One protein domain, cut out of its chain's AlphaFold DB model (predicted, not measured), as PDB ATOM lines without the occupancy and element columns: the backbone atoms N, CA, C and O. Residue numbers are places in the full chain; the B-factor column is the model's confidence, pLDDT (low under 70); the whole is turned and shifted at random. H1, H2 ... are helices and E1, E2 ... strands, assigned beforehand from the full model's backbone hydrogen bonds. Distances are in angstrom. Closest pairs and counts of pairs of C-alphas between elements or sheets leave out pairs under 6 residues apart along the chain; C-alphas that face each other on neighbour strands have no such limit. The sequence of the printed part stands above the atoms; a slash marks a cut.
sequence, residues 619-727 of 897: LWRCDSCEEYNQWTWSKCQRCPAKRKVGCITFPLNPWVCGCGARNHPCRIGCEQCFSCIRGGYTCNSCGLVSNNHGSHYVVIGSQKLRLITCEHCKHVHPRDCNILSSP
ATOM      1  N   LEU A 619      14.860  23.867  38.503       86.56
ATOM      2  CA  LEU A 619      14.639  22.747  37.602       86.56
ATOM      3  C   LEU A 619      13.302  22.934  36.908       86.56
ATOM      4  O   LEU A 619      12.364  23.416  37.530       86.56
ATOM      5  N   TRP A 620      13.199  22.538  35.645       84.94
ATOM      6  CA  TRP A 620      11.941  22.513  34.911       84.94
ATOM      7  C   TRP A 620      11.594  21.094  34.469       84.94
ATOM      8  O   TRP A 620      12.462  20.311  34.066       84.94
ATOM      9  N   ARG A 621      10.305  20.766  34.540       86.19
ATOM     10  CA  ARG A 621       9.763  19.487  34.084       86.19
ATOM     11  C   ARG A 621       9.444  19.543  32.597       86.19
ATOM     12  O   ARG A 621       8.814  20.482  32.120       86.19
ATOM     13  N   CYS A 622       9.854  18.514  31.867       85.56
ATOM     14  CA  CYS A 622       9.475  18.341  30.474       85.56
ATOM     15  C   CYS A 622       8.058  17.766  30.349       85.56
ATOM     16  O   CYS A 622       7.808  16.683  30.855       85.56
ATOM     17  N   ASP A 623       7.160  18.424  29.615       82.06
ATOM     18  CA  ASP A 623       5.794  17.910  29.402       82.06
ATOM     19  C   ASP A 623       5.751  16.590  28.615       82.06
ATOM     20  O   ASP A 623       4.814  15.818  28.765       82.06
ATOM     21  N   SER A 624       6.737  16.338  27.745       84.94
ATOM     22  CA  SER A 624       6.716  15.178  26.843       84.94
ATOM     23  C   SER A 624       7.207  13.890  27.496       84.94
ATOM     24  O   SER A 624       6.677  12.829  27.201       84.94
ATOM     25  N   CYS A 625       8.238  13.968  28.342       86.19
ATOM     26  CA  CYS A 625       8.822  12.791  29.003       86.19
ATOM     27  C   CYS A 625       8.784  12.865  30.532       86.19
ATOM     28  O   CYS A 625       9.281  11.969  31.201       86.19
ATOM     29  N   GLU A 626       8.226  13.941  31.089       85.62
ATOM     30  CA  GLU A 626       7.997  14.148  32.525       85.62
ATOM     31  C   GLU A 626       9.263  14.210  33.390       85.62
ATOM     32  O   GLU A 626       9.177  14.202  34.615       85.62
ATOM     33  N   GLU A 627      10.435  14.309  32.764       86.44
ATOM     34  CA  GLU A 627      11.732  14.350  33.437       86.44
ATOM     35  C   GLU A 627      12.217  15.774  33.705       86.44
ATOM     36  O   GLU A 627      11.810  16.736  33.045       86.44
ATOM     37  N   TYR A 628      13.109  15.901  34.687       86.94
ATOM     38  CA  TYR A 628      13.573  17.191  35.193       86.94
ATOM     39  C   TYR A 628      14.893  17.610  34.574       86.94
ATOM     40  O   TYR A 628      15.844  16.834  34.490       86.94
ATOM     41  N   ASN A 629      14.957  18.878  34.194       86.88
ATOM     42  CA  ASN A 629      16.080  19.475  33.493       86.88
ATOM     43  C   ASN A 629      16.489  20.752  34.224       86.88
ATOM     44  O   ASN A 629      15.649  21.450  34.786       86.88
ATOM     45  N   GLN A 630      17.775  21.085  34.206       85.50
ATOM     46  CA  GLN A 630      18.235  22.351  34.778       85.50
ATOM     47  C   GLN A 630      17.764  23.529  33.914       85.50
ATOM     48  O   GLN A 630      17.672  23.421  32.689       85.50
ATOM     49  N   TRP A 631      17.480  24.667  34.549       77.31
ATOM     50  CA  TRP A 631      16.982  25.885  33.895       77.31
ATOM     51  C   TRP A 631      17.860  26.421  32.764       77.31
ATOM     52  O   TRP A 631      17.341  27.053  31.846       77.31
ATOM     53  N   THR A 632      19.162  26.141  32.819       78.00
ATOM     54  CA  THR A 632      20.150  26.510  31.798       78.00
ATOM     55  C   THR A 632      19.900  25.821  30.455       78.00
ATOM     56  O   THR A 632      20.344  26.312  29.417       78.00
ATOM     57  N   TRP A 633      19.157  24.711  30.440       78.31
ATOM     58  CA  TRP A 633      18.801  23.993  29.222       78.31
ATOM     59  C   TRP A 633      17.456  24.466  28.679       78.31
ATOM     60  O   TRP A 633      16.428  24.402  29.350       78.31
ATOM     61  N   SER A 634      17.446  24.876  27.410       72.38
ATOM     62  CA  SER A 634      16.227  25.233  26.666       72.38
ATOM     63  C   SER A 634      15.524  24.027  26.024       72.38
ATOM     64  O   SER A 634      14.415  24.151  25.496       72.38
ATOM     65  N   LYS A 635      16.160  22.853  26.064       81.88
ATOM     66  CA  LYS A 635      15.646  21.573  25.564       81.88
ATOM     67  C   LYS A 635      15.773  20.512  26.638       81.88
ATOM     68  O   LYS A 635      16.671  20.590  27.476       81.88
ATOM     69  N   CYS A 636      14.885  19.530  26.600       84.50
ATOM     70  CA  CYS A 636      14.988  18.395  27.493       84.50
ATOM     71  C   CYS A 636      16.262  17.601  27.174       84.50
ATOM     72  O   CYS A 636      16.608  17.400  26.013       84.50
ATOM     73  N   GLN A 637      16.963  17.149  28.210       85.69
ATOM     74  CA  GLN A 637      18.177  16.350  28.072       85.69
ATOM     75  C   GLN A 637      17.887  14.897  27.668       85.69
ATOM     76  O   GLN A 637      18.794  14.198  27.236       85.69
ATOM     77  N   ARG A 638      16.635  14.436  27.811       84.88
ATOM     78  CA  ARG A 638      16.222  13.056  27.504       84.88
ATOM     79  C   ARG A 638      15.376  12.910  26.243       84.88
ATOM     80  O   ARG A 638      15.319  11.823  25.687       84.88
ATOM     81  N   CYS A 639      14.702  13.967  25.795       86.94
ATOM     82  CA  CYS A 639      13.815  13.912  24.633       86.94
ATOM     83  C   CYS A 639      13.941  15.195  23.788       86.94
ATOM     84  O   CYS A 639      14.439  16.206  24.286       86.94
ATOM     85  N   PRO A 640      13.474  15.216  22.525       84.94
ATOM     86  CA  PRO A 640      13.640  16.374  21.641       84.94
ATOM     87  C   PRO A 640      12.762  17.587  22.010       84.94
ATOM     88  O   PRO A 640      12.829  18.623  21.341       84.94
ATOM     89  N   ALA A 641      11.936  17.483  23.055       81.81
ATOM     90  CA  ALA A 641      11.019  18.536  23.466       81.81
ATOM     91  C   ALA A 641      11.750  19.792  23.966       81.81
ATOM     92  O   ALA A 641      12.783  19.736  24.642       81.81
ATOM     93  N   LYS A 642      11.177  20.956  23.650       78.94
ATOM     94  CA  LYS A 642      11.665  22.265  24.097       78.94
ATOM     95  C   LYS A 642      10.961  22.681  25.385       78.94
ATOM     96  O   LYS A 642       9.805  22.320  25.604       78.94
ATOM     97  N   ARG A 643      11.642  23.476  26.209       75.38
ATOM     98  CA  ARG A 643      11.036  24.104  27.387       75.38
ATOM     99  C   ARG A 643       9.915  25.046  26.940       75.38
ATOM    100  O   ARG A 643      10.151  25.926  26.112       75.38
ATOM    101  N   LYS A 644       8.710  24.863  27.482       69.12
ATOM    102  CA  LYS A 644       7.580  25.775  27.263       69.12
ATOM    103  C   LYS A 644       7.570  26.890  28.309       69.12
ATOM    104  O   LYS A 644       8.037  26.699  29.431       69.12
ATOM    105  N   VAL A 645       7.022  28.046  27.941       63.53
ATOM    106  CA  VAL A 645       6.692  29.113  28.898       63.53
ATOM    107  C   VAL A 645       5.589  28.589  29.826       63.53
ATOM    108  O   VAL A 645       4.668  27.930  29.351       63.53
ATOM    109  N   GLY A 646       5.718  28.812  31.138       61.19
ATOM    110  CA  GLY A 646       4.768  28.296  32.135       61.19
ATOM    111  C   GLY A 646       4.927  26.810  32.498       61.19
ATOM    112  O   GLY A 646       4.072  26.260  33.185       61.19
ATOM    113  N   CYS A 647       6.007  26.139  32.069       73.06
ATOM    114  CA  CYS A 647       6.312  24.780  32.532       73.06
ATOM    115  C   CYS A 647       6.492  24.732  34.061       73.06
ATOM    116  O   CYS A 647       7.006  25.690  34.653       73.06
ATOM    117  N   ILE A 648       6.164  23.593  34.685       77.44
ATOM    118  CA  ILE A 648       6.400  23.376  36.120       77.44
ATOM    119  C   ILE A 648       7.890  23.548  36.403       77.44
ATOM    120  O   ILE A 648       8.720  22.847  35.815       77.44
ATOM    121  N   THR A 649       8.225  24.454  37.323       79.44
ATOM    122  CA  THR A 649       9.582  24.556  37.857       79.44
ATOM    123  C   THR A 649       9.589  24.519  39.371       79.44
ATOM    124  O   THR A 649       8.595  24.833  40.020       79.44
ATOM    125  N   PHE A 650      10.739  24.174  39.928       83.25
ATOM    126  CA  PHE A 650      10.959  24.085  41.363       83.25
ATOM    127  C   PHE A 650      12.431  24.372  41.686       83.25
ATOM    128  O   PHE A 650      13.287  24.212  40.809       83.25
ATOM    129  N   PRO A 651      12.745  24.826  42.910       83.62
ATOM    130  CA  PRO A 651      14.121  25.052  43.333       83.62
ATOM    131  C   PRO A 651      14.963  23.778  43.204       83.62
ATOM    132  O   PRO A 651      14.484  22.667  43.445       83.62
ATOM    133  N   LEU A 652      16.234  23.925  42.830       86.75
ATOM    134  CA  LEU A 652      17.173  22.808  42.801       86.75
ATOM    135  C   LEU A 652      17.548  22.426  44.238       86.75
ATOM    136  O   LEU A 652      18.498  22.957  44.807       86.75
ATOM    137  N   ASN A 653      16.812  21.475  44.807       87.25
ATOM    138  CA  ASN A 653      17.082  20.923  46.131       87.25
ATOM    139  C   ASN A 653      17.499  19.453  46.019       87.25
ATOM    140  O   ASN A 653      16.777  18.674  45.390       87.25
ATOM    141  N   PRO A 654      18.628  19.041  46.619       90.25
ATOM    142  CA  PRO A 654      18.978  17.630  46.676       90.25
ATOM    143  C   PRO A 654      17.942  16.850  47.474       90.25
ATOM    144  O   PRO A 654      17.352  17.370  48.421       90.25
ATOM    145  N   TRP A 655      17.744  15.590  47.106       90.31
ATOM    146  CA  TRP A 655      16.912  14.682  47.885       90.31
ATOM    147  C   TRP A 655      17.785  13.745  48.711       90.31
ATOM    148  O   TRP A 655      18.914  13.421  48.327       90.31
ATOM    149  N   VAL A 656      17.262  13.342  49.864       91.25
ATOM    150  CA  VAL A 656      17.957  12.485  50.826       91.25
ATOM    151  C   VAL A 656      17.339  11.095  50.773       91.25
ATOM    152  O   VAL A 656      16.120  10.946  50.825       91.25
ATOM    153  N   CYS A 657      18.182  10.086  50.598       90.19
ATOM    154  CA  CYS A 657      17.787   8.684  50.648       90.19
ATOM    155  C   CYS A 657      17.578   8.245  52.105       90.19
ATOM    156  O   CYS A 657      18.215   8.800  52.995       90.19
ATOM    157  N   GLY A 658      16.776   7.205  52.357       89.25
ATOM    158  CA  GLY A 658      16.636   6.610  53.695       89.25
ATOM    159  C   GLY A 658      17.958   6.100  54.292       89.25
ATOM    160  O   GLY A 658      18.070   5.977  55.502       89.25
ATOM    161  N   CYS A 659      18.996   5.883  53.471       88.62
ATOM    162  CA  CYS A 659      20.354   5.587  53.946       88.62
ATOM    163  C   CYS A 659      21.164   6.830  54.382       88.62
ATOM    164  O   CYS A 659      22.328   6.707  54.747       88.62
ATOM    165  N   GLY A 660      20.598   8.039  54.280       88.44
ATOM    166  CA  GLY A 660      21.252   9.312  54.608       88.44
ATOM    167  C   GLY A 660      22.011   9.983  53.453       88.44
ATOM    168  O   GLY A 660      22.389  11.151  53.560       88.44
ATOM    169  N   ALA A 661      22.208   9.306  52.316       88.88
ATOM    170  CA  ALA A 661      22.906   9.882  51.164       88.88
ATOM    171  C   ALA A 661      22.124  11.033  50.508       88.88
ATOM    172  O   ALA A 661      20.928  10.904  50.231       88.88
ATOM    173  N   ARG A 662      22.817  12.126  50.161       90.56
ATOM    174  CA  ARG A 662      22.269  13.232  49.356       90.56
ATOM    175  C   ARG A 662      22.509  12.969  47.876       90.56
ATOM    176  O   ARG A 662      23.639  12.715  47.477       90.56
ATOM    177  N   ASN A 663      21.471  13.105  47.063       90.44
ATOM    178  CA  ASN A 663      21.522  12.789  45.640       90.44
ATOM    179  C   ASN A 663      21.071  13.976  44.786       90.44
ATOM    180  O   ASN A 663      20.300  14.842  45.218       90.44
ATOM    181  N   HIS A 664      21.546  14.000  43.541       88.44
ATOM    182  CA  HIS A 664      21.178  15.034  42.587       88.44
ATOM    183  C   HIS A 664      19.674  14.951  42.232       88.44
ATOM    184  O   HIS A 664      19.178  13.872  41.906       88.44
ATOM    185  N   PRO A 665      18.940  16.077  42.184       86.69
ATOM    186  CA  PRO A 665      17.483  16.088  41.972       86.69
ATOM    187  C   PRO A 665      16.992  15.559  40.615       86.69
ATOM    188  O   PRO A 665      15.855  15.111  40.482       86.69
ATOM    189  N   CYS A 666      17.838  15.558  39.584       85.75
ATOM    190  CA  CYS A 666      17.509  14.926  38.296       85.75
ATOM    191  C   CYS A 666      17.687  13.392  38.284       85.75
ATOM    192  O   CYS A 666      17.388  12.767  37.268       85.75
ATOM    193  N   ARG A 667      18.194  12.783  39.364       86.06
ATOM    194  CA  ARG A 667      18.405  11.332  39.490       86.06
ATOM    195  C   ARG A 667      17.359  10.725  40.421       86.06
ATOM    196  O   ARG A 667      16.951  11.375  41.379       86.06
ATOM    197  N   ILE A 668      16.946   9.497  40.118       85.56
ATOM    198  CA  ILE A 668      15.968   8.734  40.910       85.56
ATOM    199  C   ILE A 668      16.690   7.743  41.834       85.56
ATOM    200  O   ILE A 668      16.377   7.659  43.008       85.56
ATOM    201  N   GLY A 669      17.709   7.040  41.335       87.25
ATOM    202  CA  GLY A 669      18.504   6.131  42.163       87.25
ATOM    203  C   GLY A 669      19.430   6.869  43.131       87.25
ATOM    204  O   GLY A 669      19.943   7.947  42.814       87.25
ATOM    205  N   CYS A 670      19.669   6.264  44.294       89.44
ATOM    206  CA  CYS A 670      20.648   6.753  45.256       89.44
ATOM    207  C   CYS A 670      22.047   6.238  44.905       89.44
ATOM    208  O   CYS A 670      22.222   5.038  44.749       89.44
ATOM    209  N   GLU A 671      23.054   7.111  44.852       83.88
ATOM    210  CA  GLU A 671      24.428   6.741  44.468       83.88
ATOM    211  C   GLU A 671      25.066   5.708  45.405       83.88
ATOM    212  O   GLU A 671      25.796   4.837  44.943       83.88
ATOM    213  N   GLN A 672      24.748   5.757  46.701       85.06
ATOM    214  CA  GLN A 672      25.227   4.768  47.669       85.06
ATOM    215  C   GLN A 672      24.467   3.439  47.553       85.06
ATOM    216  O   GLN A 672      25.091   2.383  47.468       85.06
ATOM    217  N   CYS A 673      23.129   3.471  47.475       83.38
ATOM    218  CA  CYS A 673      22.309   2.255  47.330       83.38
ATOM    219  C   CYS A 673      22.466   1.575  45.962       83.38
ATOM    220  O   CYS A 673      22.167   0.389  45.831       83.38
ATOM    221  N   PHE A 674      22.937   2.313  44.950       70.31
ATOM    222  CA  PHE A 674      23.165   1.817  43.593       70.31
ATOM    223  C   PHE A 674      24.134   0.632  43.553       70.31
ATOM    224  O   PHE A 674      24.024  -0.209  42.663       70.31
ATOM    225  N   SER A 675      25.062   0.563  44.515       64.88
ATOM    226  CA  SER A 675      26.005  -0.549  44.670       64.88
ATOM    227  C   SER A 675      25.318  -1.885  44.986       64.88
ATOM    228  O   SER A 675      25.820  -2.927  44.579       64.88
ATOM    229  N   CYS A 676      24.148  -1.857  45.636       62.31
ATOM    230  CA  CYS A 676      23.382  -3.053  45.995       62.31
ATOM    231  C   CYS A 676      22.341  -3.419  44.926       62.31
ATOM    232  O   CYS A 676      22.192  -4.589  44.586       62.31
ATOM    233  N   ILE A 677      21.605  -2.432  44.397       70.81
ATOM    234  CA  ILE A 677      20.573  -2.627  43.363       70.81
ATOM    235  C   ILE A 677      20.610  -1.451  42.380       70.81
ATOM    236  O   ILE A 677      20.442  -0.289  42.763       70.81
ATOM    237  N   ARG A 678      20.780  -1.746  41.084       73.38
ATOM    238  CA  ARG A 678      20.877  -0.729  40.025       73.38
ATOM    239  C   ARG A 678      19.611   0.133  39.984       73.38
ATOM    240  O   ARG A 678      18.528  -0.362  39.701       73.38
ATOM    241  N   GLY A 679      19.760   1.434  40.234       73.44
ATOM    242  CA  GLY A 679      18.652   2.399  40.217       73.44
ATOM    243  C   GLY A 679      17.788   2.438  41.485       73.44
ATOM    244  O   GLY A 679      16.845   3.224  41.525       73.44
ATOM    245  N   GLY A 680      18.116   1.656  42.519       85.69
ATOM    246  CA  GLY A 680      17.350   1.607  43.763       85.69
ATOM    247  C   GLY A 680      17.603   2.778  44.721       85.69
ATOM    248  O   GLY A 680      18.604   3.499  44.632       85.69
ATOM    249  N   TYR A 681      16.692   2.948  45.678       89.81
ATOM    250  CA  TYR A 681      16.837   3.854  46.822       89.81
ATOM    251  C   TYR A 681      16.219   3.228  48.078       89.81
ATOM    252  O   TYR A 681      15.295   2.426  47.987       89.81
ATOM    253  N   THR A 682      16.713   3.599  49.256       90.19
ATOM    254  CA  THR A 682      16.108   3.217  50.541       90.19
ATOM    255  C   THR A 682      14.949   4.164  50.843       90.19
ATOM    256  O   THR A 682      15.144   5.384  50.880       90.19
ATOM    257  N   CYS A 683      13.743   3.633  51.034       88.38
ATOM    258  CA  CYS A 683      12.569   4.438  51.362       88.38
ATOM    259  C   CYS A 683      12.680   5.006  52.784       88.38
ATOM    260  O   CYS A 683      12.923   4.258  53.725       88.38
ATOM    261  N   ASN A 684      12.444   6.310  52.956       87.50
ATOM    262  CA  ASN A 684      12.488   6.954  54.276       87.50
ATOM    263  C   ASN A 684      11.316   6.551  55.195       87.50
ATOM    264  O   ASN A 684      11.377   6.772  56.395       87.50
ATOM    265  N   SER A 685      10.238   5.987  54.636       87.12
ATOM    266  CA  SER A 685       9.057   5.589  55.410       87.12
ATOM    267  C   SER A 685       9.138   4.140  55.892       87.12
ATOM    268  O   SER A 685       8.979   3.898  57.082       87.12
ATOM    269  N   CYS A 686       9.414   3.176  55.004       87.38
ATOM    270  CA  CYS A 686       9.479   1.758  55.385       87.38
ATOM    271  C   CYS A 686      10.900   1.213  55.596       87.38
ATOM    272  O   CYS A 686      11.046   0.056  55.970       87.38
ATOM    273  N   GLY A 687      11.950   1.984  55.294       87.94
ATOM    274  CA  GLY A 687      13.347   1.543  55.416       87.94
ATOM    275  C   GLY A 687      13.797   0.491  54.392       87.94
ATOM    276  O   GLY A 687      14.975   0.149  54.352       87.94
ATOM    277  N   LEU A 688      12.898  -0.012  53.539       87.94
ATOM    278  CA  LEU A 688      13.214  -1.018  52.522       87.94
ATOM    279  C   LEU A 688      13.793  -0.380  51.252       87.94
ATOM    280  O   LEU A 688      13.447   0.748  50.881       87.94
ATOM    281  N   VAL A 689      14.654  -1.127  50.554       87.56
ATOM    282  CA  VAL A 689      15.168  -0.722  49.241       87.56
ATOM    283  C   VAL A 689      14.083  -0.934  48.192       87.56
ATOM    284  O   VAL A 689      13.559  -2.034  48.043       87.56
ATOM    285  N   SER A 690      13.751   0.134  47.468       86.06
ATOM    286  CA  SER A 690      12.778   0.124  46.383       86.06
ATOM    287  C   SER A 690      13.488   0.216  45.035       86.06
ATOM    288  O   SER A 690      14.305   1.120  44.829       86.06
ATOM    289  N   ASN A 691      13.179  -0.710  44.126       79.81
ATOM    290  CA  ASN A 691      13.771  -0.783  42.785       79.81
ATOM    291  C   ASN A 691      12.751  -0.588  41.647       79.81
ATOM    292  O   ASN A 691      13.144  -0.195  40.549       79.81
ATOM    293  N   ASN A 692      11.457  -0.792  41.915       64.94
ATOM    294  CA  ASN A 692      10.398  -0.651  40.928       64.94
ATOM    295  C   ASN A 692       9.596   0.641  41.157       64.94
ATOM    296  O   ASN A 692       9.033   0.884  42.226       64.94
ATOM    297  N   HIS A 693       9.557   1.504  40.143       65.00
ATOM    298  CA  HIS A 693       8.950   2.831  40.241       65.00
ATOM    299  C   HIS A 693       7.463   2.773  39.893       65.00
ATOM    300  O   HIS A 693       7.069   3.074  38.766       65.00
ATOM    301  N   GLY A 694       6.621   2.427  40.869       66.81
ATOM    302  CA  GLY A 694       5.182   2.647  40.741       66.81
ATOM    303  C   GLY A 694       4.913   4.138  40.519       66.81
ATOM    304  O   GLY A 694       5.332   4.966  41.329       66.81
ATOM    305  N   SER A 695       4.255   4.497  39.418       80.50
ATOM    306  CA  SER A 695       3.907   5.887  39.122       80.50
ATOM    307  C   SER A 695       2.480   6.193  39.557       80.50
ATOM    308  O   SER A 695       1.536   5.575  39.067       80.50
ATOM    309  N   HIS A 696       2.325   7.187  40.419       83.12
ATOM    310  CA  HIS A 696       1.051   7.811  40.732       83.12
ATOM    311  C   HIS A 696       0.953   9.158  40.010       83.12
ATOM    312  O   HIS A 696       1.965   9.815  39.774       83.12
ATOM    313  N   TYR A 697      -0.252   9.578  39.636       86.00
ATOM    314  CA  TYR A 697      -0.454  10.838  38.935       86.00
ATOM    315  C   TYR A 697      -1.365  11.757  39.729       86.00
ATOM    316  O   TYR A 697      -2.514  11.415  39.985       86.00
ATOM    317  N   VAL A 698      -0.858  12.946  40.037       80.88
ATOM    318  CA  VAL A 698      -1.608  14.012  40.701       80.88
ATOM    319  C   VAL A 698      -1.994  15.054  39.665       80.88
ATOM    320  O   VAL A 698      -1.172  15.445  38.837       80.88
ATOM    321  N   VAL A 699      -3.246  15.498  39.684       80.12
ATOM    322  CA  VAL A 699      -3.723  16.578  38.816       80.12
ATOM    323  C   VAL A 699      -3.691  17.879  39.614       80.12
ATOM    324  O   VAL A 699      -4.298  17.965  40.673       80.12
ATOM    325  N   ILE A 700      -2.961  18.873  39.110       72.62
ATOM    326  CA  ILE A 700      -2.845  20.220  39.679       72.62
ATOM    327  C   ILE A 700      -3.331  21.194  38.604       72.62
ATOM    328  O   ILE A 700      -2.634  21.446  37.614       72.62
ATOM    329  N   GLY A 701      -4.559  21.695  38.754       69.38
ATOM    330  CA  GLY A 701      -5.223  22.490  37.721       69.38
ATOM    331  C   GLY A 701      -5.320  21.728  36.394       69.38
ATOM    332  O   GLY A 701      -5.852  20.623  36.333       69.38
ATOM    333  N   SER A 702      -4.771  22.295  35.317       64.69
ATOM    334  CA  SER A 702      -4.719  21.660  33.989       64.69
ATOM    335  C   SER A 702      -3.516  20.730  33.779       64.69
ATOM    336  O   SER A 702      -3.355  20.153  32.701       64.69
ATOM    337  N   GLN A 703      -2.640  20.590  34.777       72.12
ATOM    338  CA  GLN A 703      -1.370  19.883  34.651       72.12
ATOM    339  C   GLN A 703      -1.396  18.560  35.415       72.12
ATOM    340  O   GLN A 703      -1.835  18.479  36.557       72.12
ATOM    341  N   LYS A 704      -0.873  17.503  34.793       81.31
ATOM    342  CA  LYS A 704      -0.743  16.175  35.404       81.31
ATOM    343  C   LYS A 704       0.702  15.965  35.834       81.31
ATOM    344  O   LYS A 704       1.584  16.033  34.981       81.31
ATOM    345  N   LEU A 705       0.958  15.744  37.119       84.69
ATOM    346  CA  LEU A 705       2.276  15.515  37.710       84.69
ATOM    347  C   LEU A 705       2.471  14.018  37.983       84.69
ATOM    348  O   LEU A 705       1.679  13.410  38.697       84.69
ATOM    349  N   ARG A 706       3.535  13.429  37.429       87.62
ATOM    350  CA  ARG A 706       3.955  12.063  37.765       87.62
ATOM    351  C   ARG A 706       4.746  12.073  39.066       87.62
ATOM    352  O   ARG A 706       5.723  12.812  39.168       87.62
ATOM    353  N   LEU A 707       4.348  11.215  39.994       87.62
ATOM    354  CA  LEU A 707       5.033  10.923  41.243       87.62
ATOM    355  C   LEU A 707       5.500   9.475  41.245       87.62
ATOM    356  O   LEU A 707       4.730   8.556  40.972       87.62
ATOM    357  N   ILE A 708       6.761   9.268  41.581       87.06
ATOM    358  CA  ILE A 708       7.328   7.956  41.842       87.06
ATOM    359  C   ILE A 708       6.991   7.585  43.281       87.06
ATOM    360  O   ILE A 708       7.158   8.389  44.195       87.06
ATOM    361  N   THR A 709       6.531   6.360  43.485       86.88
ATOM    362  CA  THR A 709       6.183   5.820  44.800       86.88
ATOM    363  C   THR A 709       7.030   4.594  45.113       86.88
ATOM    364  O   THR A 709       7.520   3.909  44.212       86.88
ATOM    365  N   CYS A 710       7.245   4.336  46.400       86.00
ATOM    366  CA  CYS A 710       7.872   3.113  46.879       86.00
ATOM    367  C   CYS A 710       7.002   1.905  46.522       86.00
ATOM    368  O   CYS A 710       5.797   1.910  46.761       86.00
ATOM    369  N   GLU A 711       7.606   0.843  45.994       83.94
ATOM    370  CA  GLU A 711       6.868  -0.371  45.634       83.94
ATOM    371  C   GLU A 711       6.197  -1.051  46.838       83.94
ATOM    372  O   GLU A 711       5.082  -1.556  46.685       83.94
ATOM    373  N   HIS A 712       6.827  -0.970  48.019       84.94
ATOM    374  CA  HIS A 712       6.413  -1.645  49.256       84.94
ATOM    375  C   HIS A 712       5.335  -0.877  50.026       84.94
ATOM    376  O   HIS A 712       4.293  -1.434  50.343       84.94
ATOM    377  N   CYS A 713       5.564   0.410  50.312       81.12
ATOM    378  CA  CYS A 713       4.676   1.214  51.168       81.12
ATOM    379  C   CYS A 713       3.907   2.315  50.424       81.12
ATOM    380  O   CYS A 713       3.196   3.094  51.051       81.12
ATOM    381  N   LYS A 714       4.089   2.439  49.102       81.06
ATOM    382  CA  LYS A 714       3.482   3.477  48.242       81.06
ATOM    383  C   LYS A 714       3.790   4.928  48.638       81.06
ATOM    384  O   LYS A 714       3.271   5.849  48.012       81.06
ATOM    385  N   HIS A 715       4.683   5.154  49.601       84.69
ATOM    386  CA  HIS A 715       5.136   6.491  49.973       84.69
ATOM    387  C   HIS A 715       5.850   7.178  48.801       84.69
ATOM    388  O   HIS A 715       6.567   6.524  48.037       84.69
ATOM    389  N   VAL A 716       5.663   8.492  48.649       87.81
ATOM    390  CA  VAL A 716       6.253   9.263  47.546       87.81
ATOM    391  C   VAL A 716       7.778   9.288  47.667       87.81
ATOM    392  O   VAL A 716       8.352   9.389  48.749       87.81
ATOM    393  N   HIS A 717       8.449   9.178  46.526       88.56
ATOM    394  CA  HIS A 717       9.895   9.232  46.431       88.56
ATOM    395  C   HIS A 717      10.421  10.585  46.956       88.56
ATOM    396  O   HIS A 717       9.910  11.623  46.533       88.56
ATOM    397  N   PRO A 718      11.496  10.637  47.772       87.25
ATOM    398  CA  PRO A 718      11.996  11.889  48.363       87.25
ATOM    399  C   PRO A 718      12.281  13.015  47.352       87.25
ATOM    400  O   PRO A 718      11.999  14.183  47.604       87.25
ATOM    401  N   ARG A 719      12.805  12.661  46.170       87.75
ATOM    402  CA  ARG A 719      12.931  13.563  45.002       87.75
ATOM    403  C   ARG A 719      11.627  14.277  44.657       87.75
ATOM    404  O   ARG A 719      11.651  15.478  44.418       87.75
ATOM    405  N   ASP A 720      10.526  13.541  44.600       87.12
ATOM    406  CA  ASP A 720       9.244  14.066  44.153       87.12
ATOM    407  C   ASP A 720       8.511  14.762  45.314       87.12
ATOM    408  O   ASP A 720       7.792  15.730  45.079       87.12
ATOM    409  N   CYS A 721       8.803  14.406  46.573       84.38
ATOM    410  CA  CYS A 721       8.412  15.209  47.739       84.38
ATOM    411  C   CYS A 721       8.954  16.647  47.651       84.38
ATOM    412  O   CYS A 721       8.214  17.592  47.901       84.38
ATOM    413  N   ASN A 722      10.203  16.845  47.205       80.69
ATOM    414  CA  ASN A 722      10.748  18.196  46.987       80.69
ATOM    415  C   ASN A 722       9.930  19.007  45.961       80.69
ATOM    416  O   ASN A 722       9.903  20.235  46.027       80.69
ATOM    417  N   ILE A 723       9.273  18.337  45.011       80.62
ATOM    418  CA  ILE A 723       8.439  18.970  43.978       80.62
ATOM    419  C   ILE A 723       7.093  19.348  44.560       80.62
ATOM    420  O   ILE A 723       6.636  20.468  44.350       80.62
ATOM    421  N   LEU A 724       6.485  18.431  45.312       84.19
ATOM    422  CA  LEU A 724       5.245  18.690  46.033       84.19
ATOM    423  C   LEU A 724       5.406  19.821  47.046       84.19
ATOM    424  O   LEU A 724       4.426  20.498  47.331       84.19
ATOM    425  N   SER A 725       6.623  20.080  47.530       79.25
ATOM    426  CA  SER A 725       6.986  21.222  48.380       79.25
ATOM    427  C   SER A 725       7.424  22.475  47.601       79.25
ATOM    428  O   SER A 725       7.924  23.428  48.192       79.25
ATOM    429  N   SER A 726       7.260  22.514  46.274       78.75
ATOM    430  CA  SER A 726       7.641  23.675  45.459       78.75
ATOM    431  C   SER A 726       6.852  24.927  45.870       78.75
ATOM    432  O   SER A 726       5.623  24.858  45.965       78.75
ATOM    433  N   PRO A 727       7.494  26.097  46.038       74.00
ATOM    434  CA  PRO A 727       6.782  27.342  46.324       74.00
ATOM    435  C   PRO A 727       5.917  27.804  45.144       74.00
ATOM    436  O   PRO A 727       5.089  28.683  45.309       74.00
TER     437      PRO A 727
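Overview. This is residues 619 to 727 of the 897 residues of the protein "RanBP2-type domain-containing protein" of Trypanosoma theileri (UniProt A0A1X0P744). There is little regular structure: loops make most of the body, with a small sheet, E2 E1 E3, towards one end, hairpin E4-E5 along one side, and short H1 between them. The 109 printed residues hold E1 E2 E3 E4 E5 H1 in that order, mixed in class, under half in named elements. The whole is compact, radius of gyration of the C-alphas 13.9 A, spanning 39 by 26 by 24 A.

Arrangement. Look at E2, residues 628 to 630, and E1, 619 to 621: an antiparallel hairpin, N 620 and O 629 within hydrogen-bond range at 2.8 A. E1 and E3, 649 to 651, meet only at a point, where C-alphas 620 and 649 face each other at 4.3 A. H1, 718 to 724, only grazes this sheet with residues 722 to 724; 2 of its 3 O i to N i+4 pairs are within hydrogen-bond range. In the antiparallel hairpin of E4, 694 to 700, and E5, 703 to 709, at 150 degrees, N 698 and O 705 are within hydrogen-bond range at 2.9 A. The closest C-alphas of E5 and H1, Leu 707 and Asp 720, are 6.0 A apart.

Along the chain. Find C-alpha 619 at (14.639, 22.747, 37.602), where E1 begins. E4 is 19.3 A long, E5 18.9 A; H1 ends at C-alpha 724, (5.245, 18.690, 46.033).

Size, cuts and confidence. The printed part has no cut; links E2 to E3 and E3 to E4 are long. Residues 644 to 646, 675 to 676, 692 to 694 and 701 to 702 have pLDDT under 70.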